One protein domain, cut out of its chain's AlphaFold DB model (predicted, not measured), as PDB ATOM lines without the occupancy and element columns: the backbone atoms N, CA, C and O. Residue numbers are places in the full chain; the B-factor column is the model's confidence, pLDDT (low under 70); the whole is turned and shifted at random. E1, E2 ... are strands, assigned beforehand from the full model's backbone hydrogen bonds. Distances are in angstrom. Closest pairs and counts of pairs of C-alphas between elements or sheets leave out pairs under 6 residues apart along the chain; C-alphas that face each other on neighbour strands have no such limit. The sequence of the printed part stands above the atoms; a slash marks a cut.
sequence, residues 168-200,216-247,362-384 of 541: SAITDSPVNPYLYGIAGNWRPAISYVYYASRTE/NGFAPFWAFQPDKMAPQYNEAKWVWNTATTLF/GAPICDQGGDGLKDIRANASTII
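This is residues 168 to 200, 216 to 247 and 362 to 384 of the 541 residues of an uncharacterized protein of Chitinophaga japonensis (UniProt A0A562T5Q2). Little regular structure is here: a flat, open spread of chain with E1 beside E4 and the small hairpin E2 and E3 toward one end, and E5 toward the other. You read 88 residues with five named strands, E1 to E5 in order, and no named helix; the class is all strand, with 28 residues in named elements. Both two-strand sheets, E1 - E4 and E2 - E3, are antiparallel. The whole is extended, radius of gyration of the C-alphas 21.3 A, spanning 69 by 36 by 17 A.

Past residues 168 to 189, find C-alpha 190 at (-3.325, 99.234, 38.997); E1 runs to 194, 13.4 A. Next come E2, 222 to 224, 6.9 A; E3, 229 to 231, 7.0 A; E4, 238 to 247, 24.6 A; and E5, 372 to 378, 18.5 A, ending at (8.619, 82.760, 50.672).

Antiparallel E1 and E4, at 158 degrees, have N 191 and O 242 within hydrogen-bond range, 2.9 A. In hairpin E2 and E3, see N 230 and O 223, 2.9 A. E5 pairs with no named strand.

Cuts omit 201 to 215, gap 8.3 A, and 248 to 361, gap 32.7 A between C-alphas. Residues 365 to 369 have pLDDT under 70.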
ATOM      1  N   SER A 168      18.890  85.044  55.127       78.62
ATOM      2  CA  SER A 168      17.674  85.781  54.840       78.62
ATOM      3  C   SER A 168      16.532  85.211  55.672       78.62
ATOM      4  O   SER A 168      16.076  84.084  55.461       78.62
ATOM      5  N   ALA A 169      15.998  86.021  56.586       79.06
ATOM      6  CA  ALA A 169      14.811  85.661  57.361       79.06
ATOM      7  C   ALA A 169      13.543  85.477  56.498       79.06
ATOM      8  O   ALA A 169      12.523  85.003  56.997       79.06
ATOM      9  N   ILE A 170      13.600  85.847  55.213       85.25
ATOM     10  CA  ILE A 170      12.505  85.704  54.251       85.25
ATOM     11  C   ILE A 170      12.619  84.387  53.472       85.25
ATOM     12  O   ILE A 170      11.608  83.721  53.262       85.25
ATOM     13  N   THR A 171      13.823  84.008  53.034       86.00
ATOM     14  CA  THR A 171      14.015  82.891  52.089       86.00
ATOM     15  C   THR A 171      14.588  81.628  52.720       86.00
ATOM     16  O   THR A 171      14.326  80.539  52.213       86.00
ATOM     17  N   ASP A 172      15.328  81.731  53.827       83.31
ATOM     18  CA  ASP A 172      16.086  80.586  54.357       83.31
ATOM     19  C   ASP A 172      15.288  79.769  55.381       83.31
ATOM     20  O   ASP A 172      15.542  78.580  55.596       83.31
ATOM     21  N   SER A 173      14.279  80.375  56.009       84.06
ATOM     22  CA  SER A 173      13.472  79.747  57.056       84.06
ATOM     23  C   SER A 173      11.976  80.046  56.888       84.06
ATOM     24  O   SER A 173      11.598  80.879  56.062       84.06
ATOM     25  N   PRO A 174      11.089  79.327  57.602       89.62
ATOM     26  CA  PRO A 174       9.694  79.727  57.717       89.62
ATOM     27  C   PRO A 174       9.561  81.190  58.147       89.62
ATOM     28  O   PRO A 174      10.123  81.595  59.163       89.62
ATOM     29  N   VAL A 175       8.788  81.964  57.394       91.38
ATOM     30  CA  VAL A 175       8.649  83.410  57.571       91.38
ATOM     31  C   VAL A 175       7.277  83.753  58.143       91.38
ATOM     32  O   VAL A 175       6.263  83.166  57.764       91.38
ATOM     33  N   ASN A 176       7.217  84.747  59.031       91.75
ATOM     34  CA  ASN A 176       5.961  85.423  59.344       91.75
ATOM     35  C   ASN A 176       5.757  86.572  58.335       91.75
ATOM     36  O   ASN A 176       6.405  87.612  58.475       91.75
ATOM     37  N   PRO A 177       4.871  86.433  57.328       91.94
ATOM     38  CA  PRO A 177       4.764  87.408  56.243       91.94
ATOM     39  C   PRO A 177       4.233  88.773  56.704       91.94
ATOM     40  O   PRO A 177       4.464  89.770  56.026       91.94
ATOM     41  N   TYR A 178       3.558  88.843  57.856       91.25
ATOM     42  CA  TYR A 178       3.068  90.102  58.421       91.25
ATOM     43  C   TYR A 178       4.174  90.882  59.135       91.25
ATOM     44  O   TYR A 178       4.199  92.107  59.059       91.25
ATOM     45  N   LEU A 179       5.116  90.184  59.781       88.75
ATOM     46  CA  LEU A 179       6.247  90.815  60.471       88.75
ATOM     47  C   LEU A 179       7.148  91.576  59.490       88.75
ATOM     48  O   LEU A 179       7.565  92.692  59.775       88.75
ATOM     49  N   TYR A 180       7.407  90.981  58.324       86.12
ATOM     50  CA  TYR A 180       8.255  91.564  57.279       86.12
ATOM     51  C   TYR A 180       7.474  92.394  56.253       86.12
ATOM     52  O   TYR A 180       8.024  92.802  55.235       86.12
ATOM     53  N   GLY A 181       6.177  92.625  56.487       86.19
ATOM     54  CA  GLY A 181       5.336  93.434  55.609       86.19
ATOM     55  C   GLY A 181       5.126  92.867  54.199       86.19
ATOM     56  O   GLY A 181       4.665  93.607  53.327       86.19
ATOM     57  N   ILE A 182       5.422  91.580  53.989       88.75
ATOM     58  CA  ILE A 182       5.145  90.832  52.752       88.75
ATOM     59  C   ILE A 182       3.624  90.706  52.555       88.75
ATOM     60  O   ILE A 182       3.127  90.778  51.434       88.75
ATOM     61  N   ALA A 183       2.877  90.555  53.653       89.06
ATOM     62  CA  ALA A 183       1.417  90.536  53.682       89.06
ATOM     63  C   ALA A 183       0.861  91.567  54.681       89.06
ATOM     64  O   ALA A 183       1.560  92.030  55.579       89.06
ATOM     65  N   GLY A 184      -0.419  91.916  54.530       89.56
ATOM     66  CA  GLY A 184      -1.128  92.853  55.415       89.56
ATOM     67  C   GLY A 184      -1.010  94.332  55.029       89.56
ATOM     68  O   GLY A 184      -1.742  95.156  55.573       89.56
ATOM     69  N   ASN A 185      -0.160  94.665  54.054       89.50
ATOM     70  CA  ASN A 185      -0.004  96.021  53.533       89.50
ATOM     71  C   ASN A 185      -0.761  96.193  52.213       89.50
ATOM     72  O   ASN A 185      -0.409  95.578  51.208       89.50
ATOM     73  N   TRP A 186      -1.770  97.064  52.199       89.38
ATOM     74  CA  TRP A 186      -2.515  97.406  50.987       89.38
ATOM     75  C   TRP A 186      -1.796  98.514  50.224       89.38
ATOM     76  O   TRP A 186      -1.486  99.560  50.793       89.38
ATOM     77  N   ARG A 187      -1.531  98.287  48.938       89.62
ATOM     78  CA  ARG A 187      -0.843  99.243  48.061       89.62
ATOM     79  C   ARG A 187      -1.589  99.356  46.729       89.62
ATOM     80  O   ARG A 187      -2.269  98.396  46.352       89.62
ATOM     81  N   PRO A 188      -1.495 100.495  46.020       89.50
ATOM     82  CA  PRO A 188      -2.020 100.600  44.665       89.50
ATOM     83  C   PRO A 188      -1.433  99.490  43.784       89.50
ATOM     84  O   PRO A 188      -0.221  99.315  43.746       89.50
ATOM     85  N   ALA A 189      -2.292  98.722  43.115       90.19
ATOM     86  CA  ALA A 189      -1.856  97.674  42.191       90.19
ATOM     87  C   ALA A 189      -1.913  98.164  40.739       90.19
ATOM     88  O   ALA A 189      -0.958  98.019  39.981       90.19
ATOM     89  N   ILE A 190      -3.051  98.750  40.351       92.50
ATOM     90  CA  ILE A 190      -3.325  99.234  38.997       92.50
ATOM     91  C   ILE A 190      -4.121 100.534  39.098       92.50
ATOM     92  O   ILE A 190      -5.071 100.622  39.880       92.50
ATOM     93  N   SER A 191      -3.749 101.523  38.290       92.69
ATOM     94  CA  SER A 191      -4.476 102.782  38.133       92.69
ATOM     95  C   SER A 191      -5.273 102.781  36.830       92.69
ATOM     96  O   SER A 191      -4.774 102.352  35.790       92.69
ATOM     97  N   TYR A 192      -6.517 103.265  36.897       91.38
ATOM     98  CA  TYR A 192      -7.441 103.370  35.765       91.38
ATOM     99  C   TYR A 192      -7.846 104.824  35.542       91.38
ATOM    100  O   TYR A 192      -8.102 105.562  36.494       91.38
ATOM    101  N   VAL A 193      -7.963 105.220  34.277       90.25
ATOM    102  CA  VAL A 193      -8.426 106.547  33.858       90.25
ATOM    103  C   VAL A 193      -9.718 106.399  33.063       90.25
ATOM    104  O   VAL A 193      -9.855 105.487  32.244       90.25
ATOM    105  N   TYR A 194     -10.674 107.300  33.309       90.88
ATOM    106  CA  TYR A 194     -11.928 107.323  32.564       90.88
ATOM    107  C   TYR A 194     -11.741 107.990  31.198       90.88
ATOM    108  O   TYR A 194     -11.357 109.157  31.113       90.88
ATOM    109  N   TYR A 195     -12.045 107.261  30.132       89.94
ATOM    110  CA  TYR A 195     -11.928 107.680  28.747       89.94
ATOM    111  C   TYR A 195     -13.316 107.863  28.119       89.94
ATOM    112  O   TYR A 195     -14.003 106.910  27.746       89.94
ATOM    113  N   ALA A 196     -13.752 109.120  28.020       90.25
ATOM    114  CA  ALA A 196     -14.967 109.515  27.317       90.25
ATOM    115  C   ALA A 196     -14.915 110.995  26.912       90.25
ATOM    116  O   ALA A 196     -14.241 111.805  27.550       90.25
ATOM    117  N   SER A 197     -15.681 111.363  25.887       89.88
ATOM    118  CA  SER A 197     -15.926 112.765  25.545       89.88
ATOM    119  C   SER A 197     -16.754 113.462  26.628       89.88
ATOM    120  O   SER A 197     -17.603 112.846  27.286       89.88
ATOM    121  N   ARG A 198     -16.533 114.772  26.786       89.69
ATOM    122  CA  ARG A 198     -17.421 115.625  27.584       89.69
ATOM    123  C   ARG A 198     -18.802 115.711  26.927       89.69
ATOM    124  O   ARG A 198     -18.921 115.528  25.717       89.69
ATOM    125  N   THR A 199     -19.829 115.965  27.730       90.88
ATOM    126  CA  THR A 199     -21.210 116.146  27.254       90.88
ATOM    127  C   THR A 199     -21.315 117.349  26.317       90.88
ATOM    128  O   THR A 199     -21.960 117.272  25.273       90.88
ATOM    129  N   GLU A 200     -20.620 118.436  26.643       90.75
ATOM    130  CA  GLU A 200     -20.561 119.642  25.826       90.75
ATOM    131  C   GLU A 200     -19.404 119.543  24.826       90.75
ATOM    132  O   GLU A 200     -18.237 119.434  25.211       90.75
ATOM    133  N   ASN A 216     -20.319 112.338  28.945       87.62
ATOM    134  CA  ASN A 216     -21.489 111.734  28.326       87.62
ATOM    135  C   ASN A 216     -21.507 110.216  28.587       87.62
ATOM    136  O   ASN A 216     -20.540 109.513  28.271       87.62
ATOM    137  N   GLY A 217     -22.605 109.707  29.154       86.38
ATOM    138  CA  GLY A 217     -22.759 108.284  29.470       86.38
ATOM    139  C   GLY A 217     -21.773 107.783  30.529       86.38
ATOM    140  O   GLY A 217     -21.210 106.699  30.368       86.38
ATOM    141  N   PHE A 218     -21.531 108.583  31.577       89.94
ATOM    142  CA  PHE A 218     -20.660 108.201  32.689       89.94
ATOM    143  C   PHE A 218     -21.052 106.833  33.271       89.94
ATOM    144  O   PHE A 218     -22.215 106.585  33.586       89.94
ATOM    145  N   ALA A 219     -20.055 105.968  33.450       89.19
ATOM    146  CA  ALA A 219     -20.205 104.647  34.044       89.19
ATOM    147  C   ALA A 219     -19.228 104.527  35.223       89.19
ATOM    148  O   ALA A 219     -18.014 104.636  35.009       89.19
ATOM    149  N   PRO A 220     -19.711 104.321  36.461       90.75
ATOM    150  CA  PRO A 220     -18.838 104.258  37.625       90.75
ATOM    151  C   PRO A 220     -17.935 103.019  37.567       90.75
ATOM    152  O   PRO A 220     -18.356 101.962  37.102       90.75
ATOM    153  N   PHE A 221     -16.699 103.139  38.068       90.69
ATOM    154  CA  PHE A 221     -15.800 101.984  38.191       90.69
ATOM    155  C   PHE A 221     -16.322 100.984  39.224       90.69
ATOM    156  O   PHE A 221     -16.222  99.786  39.018       90.69
ATOM    157  N   TRP A 222     -16.901 101.453  40.330       91.75
ATOM    158  CA  TRP A 222     -17.481 100.591  41.358       91.75
ATOM    159  C   TRP A 222     -18.999 100.586  41.245       91.75
ATOM    160  O   TRP A 222     -19.628 101.643  41.301       91.75
ATOM    161  N   ALA A 223     -19.587  99.399  41.123       90.94
ATOM    162  CA  ALA A 223     -21.031  99.217  41.111       90.94
ATOM    163  C   ALA A 223     -21.473  98.352  42.294       90.94
ATOM    164  O   ALA A 223     -20.817  97.364  42.641       90.94
ATOM    165  N   PHE A 224     -22.603  98.718  42.898       92.50
ATOM    166  CA  PHE A 224     -23.260  97.891  43.902       92.50
ATOM    167  C   PHE A 224     -23.895  96.670  43.229       92.50
ATOM    168  O   PHE A 224     -24.691  96.793  42.300       92.50
ATOM    169  N   GLN A 225     -23.531  95.493  43.719       89.88
ATOM    170  CA  GLN A 225     -24.215  94.222  43.512       89.88
ATOM    171  C   GLN A 225     -24.983  93.873  44.805       89.88
ATOM    172  O   GLN A 225     -24.740  94.515  45.830       89.88
ATOM    173  N   PRO A 226     -25.914  92.898  44.794       93.44
ATOM    174  CA  PRO A 226     -26.788  92.620  45.941       93.44
ATOM    175  C   PRO A 226     -26.069  92.400  47.282       93.44
ATOM    176  O   PRO A 226     -26.628  92.711  48.329       93.44
ATOM    177  N   ASP A 227     -24.842  91.883  47.256       93.94
ATOM    178  CA  ASP A 227     -24.058  91.472  48.423       93.94
ATOM    179  C   ASP A 227     -22.664  92.121  48.509       93.94
ATOM    180  O   ASP A 227     -21.944  91.912  49.487       93.94
ATOM    181  N   LYS A 228     -22.249  92.903  47.504       92.06
ATOM    182  CA  LYS A 228     -20.894  93.472  47.433       92.06
ATOM    183  C   LYS A 228     -20.805  94.688  46.524       92.06
ATOM    184  O   LYS A 228     -21.606  94.870  45.615       92.06
ATOM    185  N   MET A 229     -19.760  95.486  46.705       93.56
ATOM    186  CA  MET A 229     -19.289  96.386  45.653       93.56
ATOM    187  C   MET A 229     -18.320  95.623  44.754       93.56
ATOM    188  O   MET A 229     -17.408  94.960  45.247       93.56
ATOM    189  N   ALA A 230     -18.515  95.709  43.442       90.81
ATOM    190  CA  ALA A 230     -17.664  95.044  42.464       90.81
ATOM    191  C   ALA A 230     -17.129  96.049  41.435       90.81
ATOM    192  O   ALA A 230     -17.860  96.969  41.042       90.81
ATOM    193  N   PRO A 231     -15.878  95.877  40.982       88.81
ATOM    194  CA  PRO A 231     -15.320  96.710  39.931       88.81
ATOM    195  C   PRO A 231     -15.990  96.389  38.586       88.81
ATOM    196  O   PRO A 231     -16.349  95.247  38.298       88.81
ATOM    197  N   GLN A 232     -16.155  97.413  37.759       85.62
ATOM    198  CA  GLN A 232     -16.681  97.375  36.403       85.62
ATOM    199  C   GLN A 232     -15.516  97.635  35.448       85.62
ATOM    200  O   GLN A 232     -15.247  98.776  35.065       85.62
ATOM    201  N   TYR A 233     -14.818  96.565  35.065       80.69
ATOM    202  CA  TYR A 233     -13.739  96.607  34.076       80.69
ATOM    203  C   TYR A 233     -14.320  96.798  32.669       80.69
ATOM    204  O   TYR A 233     -14.360  95.886  31.850       80.69
ATOM    205  N   ASN A 234     -14.858  97.983  32.397       80.62
ATOM    206  CA  ASN A 234     -15.239  98.367  31.049       80.62
ATOM    207  C   ASN A 234     -13.989  98.889  30.344       80.62
ATOM    208  O   ASN A 234     -13.697 100.074  30.441       80.62
ATOM    209  N   GLU A 235     -13.268  98.029  29.631       79.38
ATOM    210  CA  GLU A 235     -12.006  98.390  28.968       79.38
ATOM    211  C   GLU A 235     -12.155  99.506  27.913       79.38
ATOM    212  O   GLU A 235     -11.174 100.155  27.566       79.38
ATOM    213  N   ALA A 236     -13.374  99.796  27.439       83.81
ATOM    214  CA  ALA A 236     -13.640 100.908  26.521       83.81
ATOM    215  C   ALA A 236     -13.801 102.269  27.228       83.81
ATOM    216  O   ALA A 236     -13.773 103.311  26.571       83.81
ATOM    217  N   LYS A 237     -14.021 102.275  28.548       88.88
ATOM    218  CA  LYS A 237     -14.252 103.484  29.355       88.88
ATOM    219  C   LYS A 237     -13.245 103.644  30.483       88.88
ATOM    220  O   LYS A 237     -12.852 104.757  30.772       88.88
ATOM    221  N   TRP A 238     -12.837 102.565  31.126       91.25
ATOM    222  CA  TRP A 238     -11.825 102.530  32.169       91.25
ATOM    223  C   TRP A 238     -10.596 101.838  31.605       91.25
ATOM    224  O   TRP A 238     -10.521 100.613  31.560       91.25
ATOM    225  N   VAL A 239      -9.641 102.648  31.165       90.44
ATOM    226  CA  VAL A 239      -8.387 102.165  30.591       90.44
ATOM    227  C   VAL A 239      -7.324 102.260  31.673       90.44
ATOM    228  O   VAL A 239      -7.148 103.321  32.279       90.44
ATOM    229  N   TRP A 240      -6.637 101.156  31.952       91.50
ATOM    230  CA  TRP A 240      -5.512 101.201  32.875       91.50
ATOM    231  C   TRP A 240      -4.316 101.887  32.216       91.50
ATOM    232  O   TRP A 240      -4.099 101.745  31.016       91.50
ATOM    233  N   ASN A 241      -3.560 102.664  32.986       91.00
ATOM    234  CA  ASN A 241      -2.412 103.424  32.481       91.00
ATOM    235  C   ASN A 241      -1.093 103.047  33.163       91.00
ATOM    236  O   ASN A 241      -0.042 103.176  32.543       91.00
ATOM    237  N   THR A 242      -1.160 102.546  34.396       94.69
ATOM    238  CA  THR A 242       0.009 102.140  35.176       94.69
ATOM    239  C   THR A 242      -0.343 100.946  36.055       94.69
ATOM    240  O   THR A 242      -1.391 100.932  36.703       94.69
ATOM    241  N   ALA A 243       0.549  99.961  36.101       95.56
ATOM    242  CA  ALA A 243       0.531  98.860  37.049       95.56
ATOM    243  C   ALA A 243       1.851  98.842  37.823       95.56
ATOM    244  O   ALA A 243       2.923  98.775  37.219       95.56
ATOM    245  N   THR A 244       1.773  98.904  39.147       94.75
ATOM    246  CA  THR A 244       2.946  98.862  40.020       94.75
ATOM    247  C   THR A 244       3.465  97.430  40.120       94.75
ATOM    248  O   THR A 244       2.680  96.492  40.267       94.75
ATOM    249  N   THR A 245       4.781  97.243  40.043       93.06
ATOM    250  CA  THR A 245       5.415  95.916  40.080       93.06
ATOM    251  C   THR A 245       6.341  95.733  41.272       93.06
ATOM    252  O   THR A 245       6.426  94.616  41.778       93.06
ATOM    253  N   LEU A 246       6.978  96.798  41.767       92.44
ATOM    254  CA  LEU A 246       7.863  96.730  42.931       92.44
ATOM    255  C   LEU A 246       7.686  97.924  43.862       92.44
ATOM    256  O   LEU A 246       7.414  99.053  43.447       92.44
ATOM    257  N   PHE A 247       7.951  97.667  45.137       92.06
ATOM    258  CA  PHE A 247       8.050  98.690  46.160       92.06
ATOM    259  C   PHE A 247       9.273  98.463  47.040       92.06
ATOM    260  O   PHE A 247       9.667  97.322  47.281       92.06
ATOM    261  N   GLY A 362      -0.243  71.110  58.804       86.31
ATOM    262  CA  GLY A 362       0.105  69.816  59.380       86.31
ATOM    263  C   GLY A 362      -0.528  69.590  60.746       86.31
ATOM    264  O   GLY A 362      -1.069  70.516  61.353       86.31
ATOM    265  N   ALA A 363      -0.437  68.351  61.222       81.00
ATOM    266  CA  ALA A 363      -0.991  67.955  62.508       81.00
ATOM    267  C   ALA A 363      -0.363  68.776  63.657       81.00
ATOM    268  O   ALA A 363       0.870  68.841  63.756       81.00
ATOM    269  N   PRO A 364      -1.174  69.406  64.525       71.25
ATOM    270  CA  PRO A 364      -0.663  70.111  65.690       71.25
ATOM    271  C   PRO A 364      -0.048  69.121  66.687       71.25
ATOM    272  O   PRO A 364      -0.529  68.005  66.864       71.25
ATOM    273  N   ILE A 365       1.007  69.548  67.389       66.81
ATOM    274  CA  ILE A 365       1.709  68.724  68.394       66.81
ATOM    275  C   ILE A 365       0.781  68.356  69.573       66.81
ATOM    276  O   ILE A 365       1.028  67.375  70.271       66.81
ATOM    277  N   CYS A 366      -0.300  69.117  69.774       67.94
ATOM    278  CA  CYS A 366      -1.139  69.050  70.968       67.94
ATOM    279  C   CYS A 366      -2.599  68.624  70.721       67.94
ATOM    280  O   CYS A 366      -3.353  68.625  71.689       67.94
ATOM    281  N   ASP A 367      -3.021  68.272  69.496       58.84
ATOM    282  CA  ASP A 367      -4.431  67.922  69.239       58.84
ATOM    283  C   ASP A 367      -4.615  66.848  68.151       58.84
ATOM    284  O   ASP A 367      -3.933  66.849  67.129       58.84
ATOM    285  N   GLN A 368      -5.558  65.924  68.366       59.84
ATOM    286  CA  GLN A 368      -5.864  64.789  67.472       59.84
ATOM    287  C   GLN A 368      -7.060  65.087  66.548       59.84
ATOM    288  O   GLN A 368      -7.902  64.223  66.299       59.84
ATOM    289  N   GLY A 369      -7.165  66.318  66.040       62.69
ATOM    290  CA  GLY A 369      -8.276  66.712  65.173       62.69
ATOM    291  C   GLY A 369      -7.981  67.936  64.310       62.69
ATOM    292  O   GLY A 369      -8.176  69.062  64.749       62.69
ATOM    293  N   GLY A 370      -7.594  67.697  63.053       71.88
ATOM    294  CA  GLY A 370      -7.470  68.714  62.002       71.88
ATOM    295  C   GLY A 370      -6.045  69.218  61.751       71.88
ATOM    296  O   GLY A 370      -5.190  69.200  62.632       71.88
ATOM    297  N   ASP A 371      -5.796  69.678  60.524       82.50
ATOM    298  CA  ASP A 371      -4.519  70.283  60.137       82.50
ATOM    299  C   ASP A 371      -4.468  71.771  60.532       82.50
ATOM    300  O   ASP A 371      -5.308  72.571  60.102       82.50
ATOM    301  N   GLY A 372      -3.451  72.154  61.309       83.44
ATOM    302  CA  GLY A 372      -3.129  73.540  61.663       83.44
ATOM    303  C   GLY A 372      -2.058  74.153  60.754       83.44
ATOM    304  O   GLY A 372      -1.496  73.474  59.895       83.44
ATOM    305  N   LEU A 373      -1.753  75.445  60.926       88.44
ATOM    306  CA  LEU A 373      -0.628  76.084  60.229       88.44
ATOM    307  C   LEU A 373       0.698  75.483  60.723       88.44
ATOM    308  O   LEU A 373       1.003  75.580  61.909       88.44
ATOM    309  N   LYS A 374       1.484  74.896  59.816       88.62
ATOM    310  CA  LYS A 374       2.810  74.337  60.114       88.62
ATOM    311  C   LYS A 374       3.916  75.343  59.815       88.62
ATOM    312  O   LYS A 374       4.726  75.636  60.687       88.62
ATOM    313  N   ASP A 375       3.954  75.857  58.589       90.56
ATOM    314  CA  ASP A 375       4.903  76.889  58.174       90.56
ATOM    315  C   ASP A 375       4.377  77.709  56.987       90.56
ATOM    316  O   ASP A 375       3.438  77.314  56.294       90.56
ATOM    317  N   ILE A 376       4.979  78.882  56.784       93.56
ATOM    318  CA  ILE A 376       4.836  79.693  55.576       93.56
ATOM    319  C   ILE A 376       6.241  79.927  55.034       93.56
ATOM    320  O   ILE A 376       7.130  80.304  55.795       93.56
ATOM    321  N   ARG A 377       6.459  79.709  53.739       93.12
ATOM    322  CA  ARG A 377       7.753  79.939  53.082       93.12
ATOM    323  C   ARG A 377       7.596  80.892  51.911       93.12
ATOM    324  O   ARG A 377       6.650  80.753  51.138       93.12
ATOM    325  N   ALA A 378       8.529  81.831  51.788       91.75
ATOM    326  CA  ALA A 378       8.619  82.760  50.672       91.75
ATOM    327  C   ALA A 378       9.796  82.386  49.762       91.75
ATOM    328  O   ALA A 378      10.784  81.808  50.215       91.75
ATOM    329  N   ASN A 379       9.690  82.702  48.473       88.88
ATOM    330  CA  ASN A 379      10.782  82.510  47.519       88.88
ATOM    331  C   ASN A 379      11.597  83.798  47.305       88.88
ATOM    332  O   ASN A 379      11.224  84.875  47.773       88.88
ATOM    333  N   ALA A 380      12.707  83.693  46.566       83.56
ATOM    334  CA  ALA A 380      13.619  84.813  46.312       83.56
ATOM    335  C   ALA A 380      12.952  86.015  45.619       83.56
ATOM    336  O   ALA A 380      13.344  87.147  45.881       83.56
ATOM    337  N   SER A 381      11.894  85.795  44.826       84.94
ATOM    338  CA  SER A 381      11.095  86.860  44.194       84.94
ATOM    339  C   SER A 381      10.324  87.740  45.196       84.94
ATOM    340  O   SER A 381       9.669  88.694  44.794       84.94
ATOM    341  N   THR A 382      10.378  87.427  46.494       87.06
ATOM    342  CA  THR A 382       9.842  88.272  47.577       87.06
ATOM    343  C   THR A 382      10.800  89.397  47.973       87.06
ATOM    344  O   THR A 382      10.383  90.375  48.590       87.06
ATOM    345  N   ILE A 383      12.085  89.266  47.641       85.88
ATOM    346  CA  ILE A 383      13.115  90.258  47.947       85.88
ATOM    347  C   ILE A 383      13.295  91.160  46.724       85.88
ATOM    348  O   ILE A 383      13.192  90.707  45.584       85.88
ATOM    349  N   ILE A 384      13.562  92.445  46.965       87.44
ATOM    350  CA  ILE A 384      13.879  93.399  45.900       87.44
ATOM    351  C   ILE A 384      15.115  92.881  45.147       87.44
ATOM    352  O   ILE A 384      16.119  92.564  45.791       87.44
TER     353      ILE A 384